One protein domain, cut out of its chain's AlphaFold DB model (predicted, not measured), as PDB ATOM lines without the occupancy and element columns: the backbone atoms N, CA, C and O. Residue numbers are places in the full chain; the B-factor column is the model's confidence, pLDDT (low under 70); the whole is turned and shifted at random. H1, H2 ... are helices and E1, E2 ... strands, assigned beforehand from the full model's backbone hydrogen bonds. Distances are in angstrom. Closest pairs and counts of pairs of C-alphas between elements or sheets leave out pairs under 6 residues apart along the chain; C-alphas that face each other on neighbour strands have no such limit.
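What this domain is: This is residues 12 to 101 of the 273 residues of an uncharacterized protein of Methylobacterium frigidaeris (UniProt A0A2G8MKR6). A loose head of two small sheets and a helix has a long two-stranded arm reaching away from it, the hairpin of E4 and E5, which is joined to E3 and E6 of the head by residues 52 to 53 and 73 to 76, with a sharp turn between E3 and E4. The head holds two small sheets, E1 with E2 and E3 with E6 and E7, with H1 packed on E1 and E2; the arm is the hairpin of E4 and E5, at one end of the longest axis. Residues 28 to 39 and 91 to 96 stick out. The printed part has 90 residues, with named elements in the order E1 H1 H2 E2 E3 E4 E5 E6 H3 E7, in a mixed class of helices and strands. It is loose, with a radius of gyration of the C-alphas of 16.9 A and spans of 47 by 34 by 24 A.

How they stand to each other: E1, residues 12 to 14, and E2, residues 43 to 46, are parallel neighbours, with N 46 and O 13 2.8 A apart. Between them come H1, residues 22 to 27, and H2, residues 37 to 40, in a strand-helix-strand unit, two parallel neighbour strands joined through helices, with a right-handed crossover. The closest C-alphas of H1 and E2 are those of Ala 22 and Pro 45, 5.1 A. H1 and H2 are close but not clearly touching, 7.6 A between the C-alphas of Leu 26 and Leu 40. E2 runs on into E3, residues 48 to 51, at 45 degrees, and E3 into E4, residues 54 to 60, at 71 degrees. E4 forms an antiparallel hairpin with E5, residues 67 to 72; N 58 and O 69 are 2.9 A apart. E6, residues 77 to 81, is antiparallel to E3, with N 49 and O 79 2.8 A apart. E6, H3, residues 89 to 92, and E7, residues 99 to 101, form a second such unit, also right-handed; E6 and E7 are parallel, with N 80 and O 99 2.8 A apart. The sheet order is E3, E6, E7, mixed, and H3 only grazes it with residues 89 to 90. Every O i to N i+4 pair of H1 is within hydrogen-bond range; H2 and H3 are too short for such a pair, and of their one O i to N i+3 pair each, H3's is within range and H2's is not.

Where its parts are: E1 begins at C-alpha 12, (45.420, 39.974, 33.285). H1 is 8.7 A long, E4 16.1 A, E5 15.7 A and E6 13.2 A. E4 ends at C-alpha 60, (29.151, 67.384, 44.123), and E7 at C-alpha 101, (34.189, 38.000, 21.871).

The domain as a whole: The C-alphas farthest apart are those of Pro 64 and Pro 84, 48.5 A. The printed part has no cut, and no link is long. Mean pLDDT of the printed part is 86.0; residues 29 to 35 are under 70.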
ATOM      1  N   PHE A  12      45.916  39.393  34.528       92.56
ATOM      2  CA  PHE A  12      45.420  39.974  33.285       92.56
ATOM      3  C   PHE A  12      45.478  41.497  33.353       92.56
ATOM      4  O   PHE A  12      45.025  42.094  34.330       92.56
ATOM      5  N   LEU A  13      46.021  42.127  32.311       92.56
ATOM      6  CA  LEU A  13      46.029  43.580  32.160       92.56
ATOM      7  C   LEU A  13      44.970  43.990  31.141       92.56
ATOM      8  O   LEU A  13      45.060  43.627  29.972       92.56
ATOM      9  N   VAL A  14      44.004  44.793  31.578       93.75
ATOM     10  CA  VAL A  14      42.946  45.347  30.730       93.75
ATOM     11  C   VAL A  14      43.112  46.862  30.677       93.75
ATOM     12  O   VAL A  14      43.000  47.530  31.703       93.75
ATOM     13  N   ALA A  15      43.367  47.413  29.488       91.88
ATOM     14  CA  ALA A  15      43.335  48.859  29.271       91.88
ATOM     15  C   ALA A  15      41.935  49.276  28.806       91.88
ATOM     16  O   ALA A  15      41.468  48.846  27.752       91.88
ATOM     17  N   CYS A  16      41.271  50.126  29.587       92.19
ATOM     18  CA  CYS A  16      39.920  50.624  29.317       92.19
ATOM     19  C   CYS A  16      39.933  51.952  28.540       92.19
ATOM     20  O   CYS A  16      39.169  52.864  28.845       92.19
ATOM     21  N   GLU A  17      40.811  52.063  27.543       85.88
ATOM     22  CA  GLU A  17      41.018  53.275  26.748       85.88
ATOM     23  C   GLU A  17      40.498  53.100  25.319       85.88
ATOM     24  O   GLU A  17      40.589  52.026  24.728       85.88
ATOM     25  N   ASN A  18      39.987  54.175  24.710       79.56
ATOM     26  CA  ASN A  18      39.497  54.118  23.325       79.56
ATOM     27  C   ASN A  18      40.624  54.033  22.277       79.56
ATOM     28  O   ASN A  18      40.344  53.746  21.116       79.56
ATOM     29  N   THR A  19      41.867  54.364  22.640       78.44
ATOM     30  CA  THR A  19      42.982  54.496  21.679       78.44
ATOM     31  C   THR A  19      44.280  53.841  22.126       78.44
ATOM     32  O   THR A  19      45.256  53.914  21.389       78.44
ATOM     33  N   VAL A  20      44.325  53.265  23.326       83.56
ATOM     34  CA  VAL A  20      45.539  52.674  23.897       83.56
ATOM     35  C   VAL A  20      45.235  51.226  24.247       83.56
ATOM     36  O   VAL A  20      44.285  50.957  24.981       83.56
ATOM     37  N   SER A  21      46.016  50.290  23.709       86.69
ATOM     38  CA  SER A  21      45.841  48.871  24.016       86.69
ATOM     39  C   SER A  21      46.564  48.482  25.311       86.69
ATOM     40  O   SER A  21      47.529  49.123  25.729       86.69
ATOM     41  N   ALA A  22      46.138  47.382  25.939       88.44
ATOM     42  CA  ALA A  22      46.851  46.812  27.085       88.44
ATOM     43  C   ALA A  22      48.299  46.436  26.734       88.44
ATOM     44  O   ALA A  22      49.187  46.521  27.580       88.44
ATOM     45  N   GLN A  23      48.540  46.062  25.476       86.69
ATOM     46  CA  GLN A  23      49.866  45.733  24.974       86.69
ATOM     47  C   GLN A  23      50.761  46.975  24.869       86.69
ATOM     48  O   GLN A  23      51.920  46.919  25.283       86.69
ATOM     49  N   ASP A  24      50.217  48.107  24.411       86.62
ATOM     50  CA  ASP A  24      50.939  49.388  24.380       86.62
ATOM     51  C   ASP A  24      51.301  49.856  25.788       86.62
ATOM     52  O   ASP A  24      52.401  50.356  26.012       86.62
ATOM     53  N   VAL A  25      50.399  49.660  26.757       85.00
ATOM     54  CA  VAL A  25      50.682  49.965  28.166       85.00
ATOM     55  C   VAL A  25      51.804  49.071  28.685       85.00
ATOM     56  O   VAL A  25      52.755  49.584  29.261       85.00
ATOM     57  N   LEU A  26      51.719  47.755  28.459       84.75
ATOM     58  CA  LEU A  26      52.670  46.772  28.991       84.75
ATOM     59  C   LEU A  26      54.088  46.911  28.412       84.75
ATOM     60  O   LEU A  26      55.063  46.585  29.089       84.75
ATOM     61  N   HIS A  27      54.210  47.373  27.167       80.81
ATOM     62  CA  HIS A  27      55.494  47.528  26.471       80.81
ATOM     63  C   HIS A  27      55.912  48.990  26.263       80.81
ATOM     64  O   HIS A  27      56.934  49.255  25.627       80.81
ATOM     65  N   GLY A  28      55.142  49.941  26.790       75.38
ATOM     66  CA  GLY A  28      55.396  51.364  26.634       75.38
ATOM     67  C   GLY A  28      56.683  51.808  27.326       75.38
ATOM     68  O   GLY A  28      57.007  51.375  28.431       75.38
ATOM     69  N   SER A  29      57.390  52.757  26.707       66.56
ATOM     70  CA  SER A  29      58.607  53.377  27.258       66.56
ATOM     71  C   SER A  29      58.382  54.117  28.583       66.56
ATOM     72  O   SER A  29      59.343  54.437  29.281       66.56
ATOM     73  N   ALA A  30      57.118  54.382  28.930       63.19
ATOM     74  CA  ALA A  30      56.702  55.027  30.166       63.19
ATOM     75  C   ALA A  30      56.657  54.084  31.380       63.19
ATOM     76  O   ALA A  30      56.577  54.597  32.493       63.19
ATOM     77  N   LEU A  31      56.721  52.752  31.207       62.34
ATOM     78  CA  LEU A  31      56.930  51.812  32.317       62.34
ATOM     79  C   LEU A  31      58.411  51.875  32.718       62.34
ATOM     80  O   LEU A  31      59.256  51.240  32.080       62.34
ATOM     81  N   PRO A  32      58.782  52.655  33.746       50.06
ATOM     82  CA  PRO A  32      60.180  52.875  34.056       50.06
ATOM     83  C   PRO A  32      60.702  51.624  34.753       50.06
ATOM     84  O   PRO A  32      60.236  51.335  35.844       50.06
ATOM     85  N   GLY A  33      61.647  50.897  34.144       57.50
ATOM     86  CA  GLY A  33      62.710  50.091  34.780       57.50
ATOM     87  C   GLY A  33      62.436  49.217  36.024       57.50
ATOM     88  O   GLY A  33      63.400  48.771  36.636       57.50
ATOM     89  N   GLN A  34      61.188  48.975  36.436       56.62
ATOM     90  CA  GLN A  34      60.843  48.377  37.736       56.62
ATOM     91  C   GLN A  34      60.352  46.931  37.622       56.62
ATOM     92  O   GLN A  34      60.523  46.156  38.560       56.62
ATOM     93  N   ALA A  35      59.791  46.530  36.478       64.25
ATOM     94  CA  ALA A  35      59.394  45.147  36.240       64.25
ATOM     95  C   ALA A  35      60.505  44.401  35.490       64.25
ATOM     96  O   ALA A  35      60.920  44.802  34.402       64.25
ATOM     97  N   SER A  36      60.987  43.292  36.055       70.00
ATOM     98  CA  SER A  36      61.887  42.398  35.323       70.00
ATOM     99  C   SER A  36      61.156  41.805  34.112       70.00
ATOM    100  O   SER A  36      59.944  41.580  34.153       70.00
ATOM    101  N   ALA A  37      61.880  41.474  33.040       71.69
ATOM    102  CA  ALA A  37      61.293  40.782  31.888       71.69
ATOM    103  C   ALA A  37      60.593  39.463  32.281       71.69
ATOM    104  O   ALA A  37      59.676  39.020  31.598       71.69
ATOM    105  N   ALA A  38      61.011  38.847  33.393       71.75
ATOM    106  CA  ALA A  38      60.350  37.682  33.970       71.75
ATOM    107  C   ALA A  38      58.979  38.025  34.577       71.75
ATOM    108  O   ALA A  38      58.040  37.264  34.381       71.75
ATOM    109  N   ALA A  39      58.837  39.172  35.250       74.88
ATOM    110  CA  ALA A  39      57.562  39.628  35.805       74.88
ATOM    111  C   ALA A  39      56.552  40.002  34.707       74.88
ATOM    112  O   ALA A  39      55.383  39.648  34.809       74.88
ATOM    113  N   LEU A  40      57.004  40.641  33.621       77.00
ATOM    114  CA  LEU A  40      56.131  41.000  32.495       77.00
ATOM    115  C   LEU A  40      55.569  39.771  31.762       77.00
ATOM    116  O   LEU A  40      54.460  39.829  31.245       77.00
ATOM    117  N   ARG A  41      56.286  38.638  31.761       79.19
ATOM    118  CA  ARG A  41      55.795  37.365  31.195       79.19
ATOM    119  C   ARG A  41      54.671  36.720  32.007       79.19
ATOM    120  O   ARG A  41      54.038  35.799  31.507       79.19
ATOM    121  N   LEU A  42      54.451  37.164  33.246       84.00
ATOM    122  CA  LEU A  42      53.360  36.679  34.096       84.00
ATOM    123  C   LEU A  42      52.052  37.445  33.862       84.00
ATOM    124  O   LEU A  42      51.031  37.073  34.436       84.00
ATOM    125  N   VAL A  43      52.089  38.514  33.058       88.56
ATOM    126  CA  VAL A  43      50.942  39.375  32.773       88.56
ATOM    127  C   VAL A  43      50.474  39.137  31.345       88.56
ATOM    128  O   VAL A  43      51.220  39.352  30.391       88.56
ATOM    129  N   THR A  44      49.216  38.738  31.196       91.56
ATOM    130  CA  THR A  44      48.561  38.601  29.897       91.56
ATOM    131  C   THR A  44      47.823  39.903  29.575       91.56
ATOM    132  O   THR A  44      46.856  40.232  30.268       91.56
ATOM    133  N   PRO A  45      48.252  40.684  28.566       92.44
ATOM    134  CA  PRO A  45      47.471  41.822  28.103       92.44
ATOM    135  C   PRO A  45      46.199  41.318  27.415       92.44
ATOM    136  O   PRO A  45      46.242  40.384  26.619       92.44
ATOM    137  N   VAL A  46      45.066  41.943  27.721       94.38
ATOM    138  CA  VAL A  46      43.755  41.577  27.184       94.38
ATOM    139  C   VAL A  46      43.186  42.776  26.447       94.38
ATOM    140  O   VAL A  46      43.035  43.865  27.012       94.38
ATOM    141  N   ALA A  47      42.862  42.583  25.172       93.62
ATOM    142  CA  ALA A  47      42.174  43.598  24.398       93.62
ATOM    143  C   ALA A  47      40.750  43.799  24.942       93.62
ATOM    144  O   ALA A  47      40.051  42.841  25.277       93.62
ATOM    145  N   ALA A  48      40.322  45.061  25.022       95.06
ATOM    146  CA  ALA A  48      39.005  45.429  25.522       95.06
ATOM    147  C   ALA A  48      38.294  46.411  24.595       95.06
ATOM    148  O   ALA A  48      38.907  47.323  24.043       95.06
ATOM    149  N   LEU A  49      36.985  46.234  24.456       94.50
ATOM    150  CA  LEU A  49      36.062  47.212  23.903       94.50
ATOM    151  C   LEU A  49      35.273  47.792  25.076       94.50
ATOM    152  O   LEU A  49      34.455  47.110  25.694       94.50
ATOM    153  N   VAL A  50      35.531  49.062  25.368       93.81
ATOM    154  CA  VAL A  50      34.780  49.851  26.347       93.81
ATOM    155  C   VAL A  50      33.789  50.744  25.633       93.81
ATOM    156  O   VAL A  50      34.133  51.349  24.621       93.81
ATOM    157  N   ASP A  51      32.562  50.849  26.124       93.38
ATOM    158  CA  ASP A  51      31.564  51.745  25.553       93.38
ATOM    159  C   ASP A  51      30.614  52.284  26.620       93.38
ATOM    160  O   ASP A  51      29.852  51.534  27.232       93.38
ATOM    161  N   ARG A  52      30.700  53.597  26.837       92.38
ATOM    162  CA  ARG A  52      29.791  54.402  27.645       92.38
ATOM    163  C   ARG A  52      30.001  55.873  27.302       92.38
ATOM    164  O   ARG A  52      31.139  56.344  27.261       92.38
ATOM    165  N   ILE A  53      28.920  56.601  27.068       88.25
ATOM    166  CA  ILE A  53      28.936  58.052  26.933       88.25
ATOM    167  C   ILE A  53      29.032  58.649  28.337       88.25
ATOM    168  O   ILE A  53      28.127  58.503  29.162       88.25
ATOM    169  N   CYS A  54      30.151  59.323  28.590       88.75
ATOM    170  CA  CYS A  54      30.378  60.137  29.779       88.75
ATOM    171  C   CYS A  54      30.235  61.607  29.380       88.75
ATOM    172  O   CYS A  54      30.996  62.088  28.532       88.75
ATOM    173  N   VAL A  55      29.230  62.270  29.945       83.06
ATOM    174  CA  VAL A  55      28.758  63.603  29.549       83.06
ATOM    175  C   VAL A  55      29.515  64.693  30.296       83.06
ATOM    176  O   VAL A  55      29.970  65.652  29.679       83.06
ATOM    177  N   GLY A  56      29.704  64.531  31.603       80.25
ATOM    178  CA  GLY A  56      30.257  65.590  32.434       80.25
ATOM    179  C   GLY A  56      30.837  65.093  33.747       80.25
ATOM    180  O   GLY A  56      30.546  63.986  34.209       80.25
ATOM    181  N   LEU A  57      31.682  65.945  34.318       83.50
ATOM    182  CA  LEU A  57      32.212  65.846  35.668       83.50
ATOM    183  C   LEU A  57      31.830  67.143  36.372       83.50
ATOM    184  O   LEU A  57      32.217  68.216  35.914       83.50
ATOM    185  N   GLU A  58      31.077  67.038  37.455       81.75
ATOM    186  CA  GLU A  58      30.617  68.182  38.236       81.75
ATOM    187  C   GLU A  58      31.066  68.022  39.685       81.75
ATOM    188  O   GLU A  58      31.128  66.909  40.208       81.75
ATOM    189  N   GLU A  59      31.400  69.129  40.345       81.88
ATOM    190  CA  GLU A  59      31.623  69.100  41.788       81.88
ATOM    191  C   GLU A  59      30.297  68.805  42.491       81.88
ATOM    192  O   GLU A  59      29.302  69.508  42.313       81.88
ATOM    193  N   ASP A  60      30.289  67.753  43.301       82.38
ATOM    194  CA  ASP A  60      29.151  67.384  44.123       82.38
ATOM    195  C   ASP A  60      29.366  67.917  45.537       82.38
ATOM    196  O   ASP A  60      30.227  67.441  46.282       82.38
ATOM    197  N   ALA A  61      28.567  68.921  45.892       82.38
ATOM    198  CA  ALA A  61      28.553  69.539  47.212       82.38
ATOM    199  C   ALA A  61      27.538  68.883  48.173       82.38
ATOM    200  O   ALA A  61      27.280  69.422  49.250       82.38
ATOM    201  N   SER A  62      26.932  67.746  47.805       83.38
ATOM    202  CA  SER A  62      25.929  67.056  48.631       83.38
ATOM    203  C   SER A  62      26.508  66.409  49.896       83.38
ATOM    204  O   SER A  62      25.763  66.105  50.833       83.38
ATOM    205  N   GLY A  63      27.832  66.216  49.949       81.06
ATOM    206  CA  GLY A  63      28.549  65.593  51.057       81.06
ATOM    207  C   GLY A  63      29.509  66.529  51.811       81.06
ATOM    208  O   GLY A  63      29.862  67.603  51.332       81.06
ATOM    209  N   PRO A  64      30.000  66.111  52.995       83.69
ATOM    210  CA  PRO A  64      30.981  66.864  53.787       83.69
ATOM    211  C   PRO A  64      32.409  66.822  53.210       83.69
ATOM    212  O   PRO A  64      33.328  67.407  53.787       83.69
ATOM    213  N   HIS A  65      32.621  66.098  52.110       85.50
ATOM    214  CA  HIS A  65      33.918  65.901  51.473       85.50
ATOM    215  C   HIS A  65      33.842  66.288  49.996       85.50
ATOM    216  O   HIS A  65      32.776  66.125  49.406       85.50
ATOM    217  N   PRO A  66      34.953  66.742  49.385       79.44
ATOM    218  CA  PRO A  66      35.002  66.987  47.951       79.44
ATOM    219  C   PRO A  66      34.679  65.704  47.186       79.44
ATOM    220  O   PRO A  66      35.444  64.737  47.214       79.44
ATOM    221  N   THR A  67      33.533  65.701  46.522       86.12
ATOM    222  CA  THR A  67      33.079  64.616  45.658       86.12
ATOM    223  C   THR A  67      32.891  65.140  44.246       86.12
ATOM    224  O   THR A  67      32.592  66.313  44.046       86.12
ATOM    225  N   VAL A  68      33.107  64.277  43.255       85.62
ATOM    226  CA  VAL A  68      32.854  64.594  41.846       85.62
ATOM    227  C   VAL A  68      31.726  63.692  41.375       85.62
ATOM    228  O   VAL A  68      31.858  62.466  41.406       85.62
ATOM    229  N   ALA A  69      30.620  64.291  40.952       85.12
ATOM    230  CA  ALA A  69      29.555  63.592  40.261       85.12
ATOM    231  C   ALA A  69      29.966  63.368  38.802       85.12
ATOM    232  O   ALA A  69      30.392  64.290  38.106       85.12
ATOM    233  N   VAL A  70      29.832  62.128  38.331       88.19
ATOM    234  CA  VAL A  70      30.048  61.781  36.925       88.19
ATOM    235  C   VAL A  70      28.692  61.569  36.274       88.19
ATOM    236  O   VAL A  70      27.965  60.641  36.637       88.19
ATOM    237  N   GLN A  71      28.359  62.395  35.289       87.56
ATOM    238  CA  GLN A  71      27.157  62.200  34.491       87.56
ATOM    239  C   GLN A  71      27.464  61.252  33.334       87.56
ATOM    240  O   GLN A  71      28.344  61.498  32.504       87.56
ATOM    241  N   VAL A  72      26.730  60.149  33.278       90.38
ATOM    242  CA  VAL A  72      26.929  59.062  32.320       90.38
ATOM    243  C   VAL A  72      25.585  58.549  31.829       90.38
ATOM    244  O   VAL A  72      24.592  58.597  32.554       90.38
ATOM    245  N   GLU A  73      25.554  58.002  30.619       91.44
ATOM    246  CA  GLU A  73      24.362  57.306  30.140       91.44
ATOM    247  C   GLU A  73      24.110  55.996  30.935       91.44
ATOM    248  O   GLU A  73      25.041  55.436  31.544       91.44
ATOM    249  N   PRO A  74      22.873  55.457  30.921       89.88
ATOM    250  CA  PRO A  74      22.562  54.172  31.553       89.88
ATOM    251  C   PRO A  74      23.274  52.977  30.910       89.88
ATOM    252  O   PRO A  74      23.639  52.034  31.610       89.88
ATOM    253  N   TYR A  75      23.469  53.003  29.588       91.38
ATOM    254  CA  TYR A  75      24.159  51.936  28.866       91.38
ATOM    255  C   TYR A  75      25.647  51.899  29.233       91.38
ATOM    256  O   TYR A  75      26.320  52.925  29.275       91.38
ATOM    257  N   ALA A  76      26.175  50.702  29.470       92.25
ATOM    258  CA  ALA A  76      27.601  50.478  29.639       92.25
ATOM    259  C   ALA A  76      27.954  49.087  29.117       92.25
ATOM    260  O   ALA A  76      27.262  48.115  29.412       92.25
ATOM    261  N   SER A  77      29.049  48.992  28.370       93.31
ATOM    262  CA  SER A  77      29.588  47.721  27.900       93.31
ATOM    263  C   SER A  77      31.092  47.681  28.122       93.31
ATOM    264  O   SER A  77      31.821  48.571  27.683       93.31
ATOM    265  N   LEU A  78      31.552  46.608  28.757       95.56
ATOM    266  CA  LEU A  78      32.940  46.170  28.723       95.56
ATOM    267  C   LEU A  78      32.946  44.789  28.086       95.56
ATOM    268  O   LEU A  78      32.313  43.871  28.602       95.56
ATOM    269  N   LYS A  79      33.652  44.648  26.970       96.31
ATOM    270  CA  LYS A  79      33.825  43.373  26.287       96.31
ATOM    271  C   LYS A  79      35.308  43.056  26.167       96.31
ATOM    272  O   LYS A  79      36.079  43.932  25.784       96.31
ATOM    273  N   LEU A  80      35.700  41.834  26.502       96.75
ATOM    274  CA  LEU A  80      37.087  41.375  26.480       96.75
ATOM    275  C   LEU A  80      37.318  40.373  25.346       96.75
ATOM    276  O   LEU A  80      36.404  39.645  24.947       96.75
ATOM    277  N   ALA A  81      38.542  40.344  24.826       95.88
ATOM    278  CA  ALA A  81      38.928  39.403  23.785       95.88
ATOM    279  C   ALA A  81      38.979  37.979  24.340       95.88
ATOM    280  O   ALA A  81      39.578  37.724  25.390       95.88
ATOM    281  N   GLN A  82      38.352  37.057  23.615       94.31
ATOM    282  CA  GLN A  82      38.392  35.630  23.894       94.31
ATOM    283  C   GLN A  82      39.306  34.951  22.873       94.31
ATOM    284  O   GLN A  82      38.904  34.668  21.745       94.31
ATOM    285  N   GLU A  83      40.542  34.718  23.293       91.81
ATOM    286  CA  GLU A  83      41.667  34.258  22.484       91.81
ATOM    287  C   GLU A  83      42.475  33.211  23.268       91.81
ATOM    288  O   GLU A  83      42.269  33.055  24.478       91.81
ATOM    289  N   PRO A  84      43.409  32.490  22.619       90.00
ATOM    290  CA  PRO A  84      44.330  31.615  23.329       90.00
ATOM    291  C   PRO A  84      45.070  32.343  24.462       90.00
ATOM    292  O   PRO A  84      45.776  33.323  24.227       90.00
ATOM    293  N   GLY A  85      44.928  31.857  25.693       87.69
ATOM    294  CA  GLY A  85      45.466  32.463  26.913       87.69
ATOM    295  C   GLY A  85      44.472  33.311  27.717       87.69
ATOM    296  O   GLY A  85      44.781  33.659  28.858       87.69
ATOM    297  N   THR A  86      43.289  33.634  27.180       92.25
ATOM    298  CA  THR A  86      42.233  34.387  27.886       92.25
ATOM    299  C   THR A  86      40.947  33.585  28.095       92.25
ATOM    300  O   THR A  86      39.958  34.115  28.602       92.25
ATOM    301  N   GLU A  87      40.950  32.287  27.783       92.88
ATOM    302  CA  GLU A  87      39.764  31.421  27.802       92.88
ATOM    303  C   GLU A  87      39.174  31.220  29.200       92.88
ATOM    304  O   GLU A  87      38.009  30.858  29.320       92.88
ATOM    305  N   ILE A  88      39.959  31.471  30.251       92.81
ATOM    306  CA  ILE A  88      39.513  31.387  31.647       92.81
ATOM    307  C   ILE A  88      38.729  32.632  32.097       92.81
ATOM    308  O   ILE A  88      38.041  32.597  33.115       92.81
ATOM    309  N   LEU A  89      38.815  33.751  31.365       94.06
ATOM    310  CA  LEU A  89      38.184  35.008  31.777       94.06
ATOM    311  C   LEU A  89      36.650  34.936  31.889       94.06
ATOM    312  O   LEU A  89      36.141  35.486  32.866       94.06
ATOM    313  N   PRO A  90      35.899  34.271  30.985       95.00
ATOM    314  CA  PRO A  90      34.453  34.113  31.143       95.00
ATOM    315  C   PRO A  90      34.065  33.467  32.475       95.00
ATOM    316  O   PRO A  90      33.152  33.951  33.144       95.00
ATOM    317  N   ASP A  91      34.803  32.438  32.895       93.75
ATOM    318  CA  ASP A  91      34.556  31.740  34.157       93.75
ATOM    319  C   ASP A  91      34.931  32.614  35.363       93.75
ATOM    320  O   ASP A  91      34.179  32.690  36.336       93.75
ATOM    321  N   LEU A  92      36.059  33.333  35.295       91.56
ATOM    322  CA  LEU A  92      36.479  34.265  36.352       91.56
ATOM    323  C   LEU A  92      35.524  35.454  36.509       91.56
ATOM    324  O   LEU A  92      35.380  35.987  37.609       91.56
ATOM    325  N   CYS A  93      34.886  35.875  35.420       93.50
ATOM    326  CA  CYS A  93      33.939  36.983  35.381       93.50
ATOM    327  C   CYS A  93      32.472  36.520  35.435       93.50
ATOM    328  O   CYS A  93      31.573  37.327  35.173       93.50
ATOM    329  N   ALA A  94      32.208  35.255  35.778       93.69
ATOM    330  CA  ALA A  94      30.856  34.718  35.859       93.69
ATOM    331  C   ALA A  94      29.975  35.547  36.815       93.69
ATOM    332  O   ALA A  94      30.361  35.866  37.939       93.69
ATOM    333  N   GLY A  95      28.777  35.917  36.353       92.88
ATOM    334  CA  GLY A  95      27.841  36.770  37.097       92.88
ATOM    335  C   GLY A  95      28.092  38.278  36.970       92.88
ATOM    336  O   GLY A  95      27.323  39.065  37.519       92.88
ATOM    337  N   SER A  96      29.125  38.700  36.237       93.88
ATOM    338  CA  SER A  96      29.323  40.104  35.859       93.88
ATOM    339  C   SER A  96      28.614  40.455  34.543       93.88
ATOM    340  O   SER A  96      28.143  39.582  33.817       93.88
ATOM    341  N   ALA A  97      28.568  41.749  34.218       93.50
ATOM    342  CA  ALA A  97      28.081  42.250  32.929       93.50
ATOM    343  C   ALA A  97      29.176  42.297  31.839       93.50
ATOM    344  O   ALA A  97      28.972  42.910  30.791       93.50
ATOM    345  N   VAL A  98      30.353  41.710  32.089       96.06
ATOM    346  CA  VAL A  98      31.463  41.704  31.128       96.06
ATOM    347  C   VAL A  98      31.143  40.750  29.979       96.06
ATOM    348  O   VAL A  98      30.870  39.570  30.192       96.06
ATOM    349  N   GLY A  99      31.176  41.268  28.754       96.00
ATOM    350  CA  GLY A  99      31.029  40.480  27.536       96.00
ATOM    351  C   GLY A  99      32.354  39.879  27.071       96.00
ATOM    352  O   GLY A  99      33.431  40.370  27.405       96.00
ATOM    353  N   PHE A 100      32.274  38.862  26.218       96.12
ATOM    354  CA  PHE A 100      33.438  38.218  25.609       96.12
ATOM    355  C   PHE A 100      33.215  38.031  24.114       96.12
ATOM    356  O   PHE A 100      32.084  37.812  23.677       96.12
ATOM    357  N   SER A 101      34.275  38.167  23.320       95.31
ATOM    358  CA  SER A 101      34.189  38.000  21.871       95.31
ATOM    359  C   SER A 101      35.511  37.565  21.269       95.31
ATOM    360  O   SER A 101      36.568  38.096  21.601       95.31
TER     361      SER A 101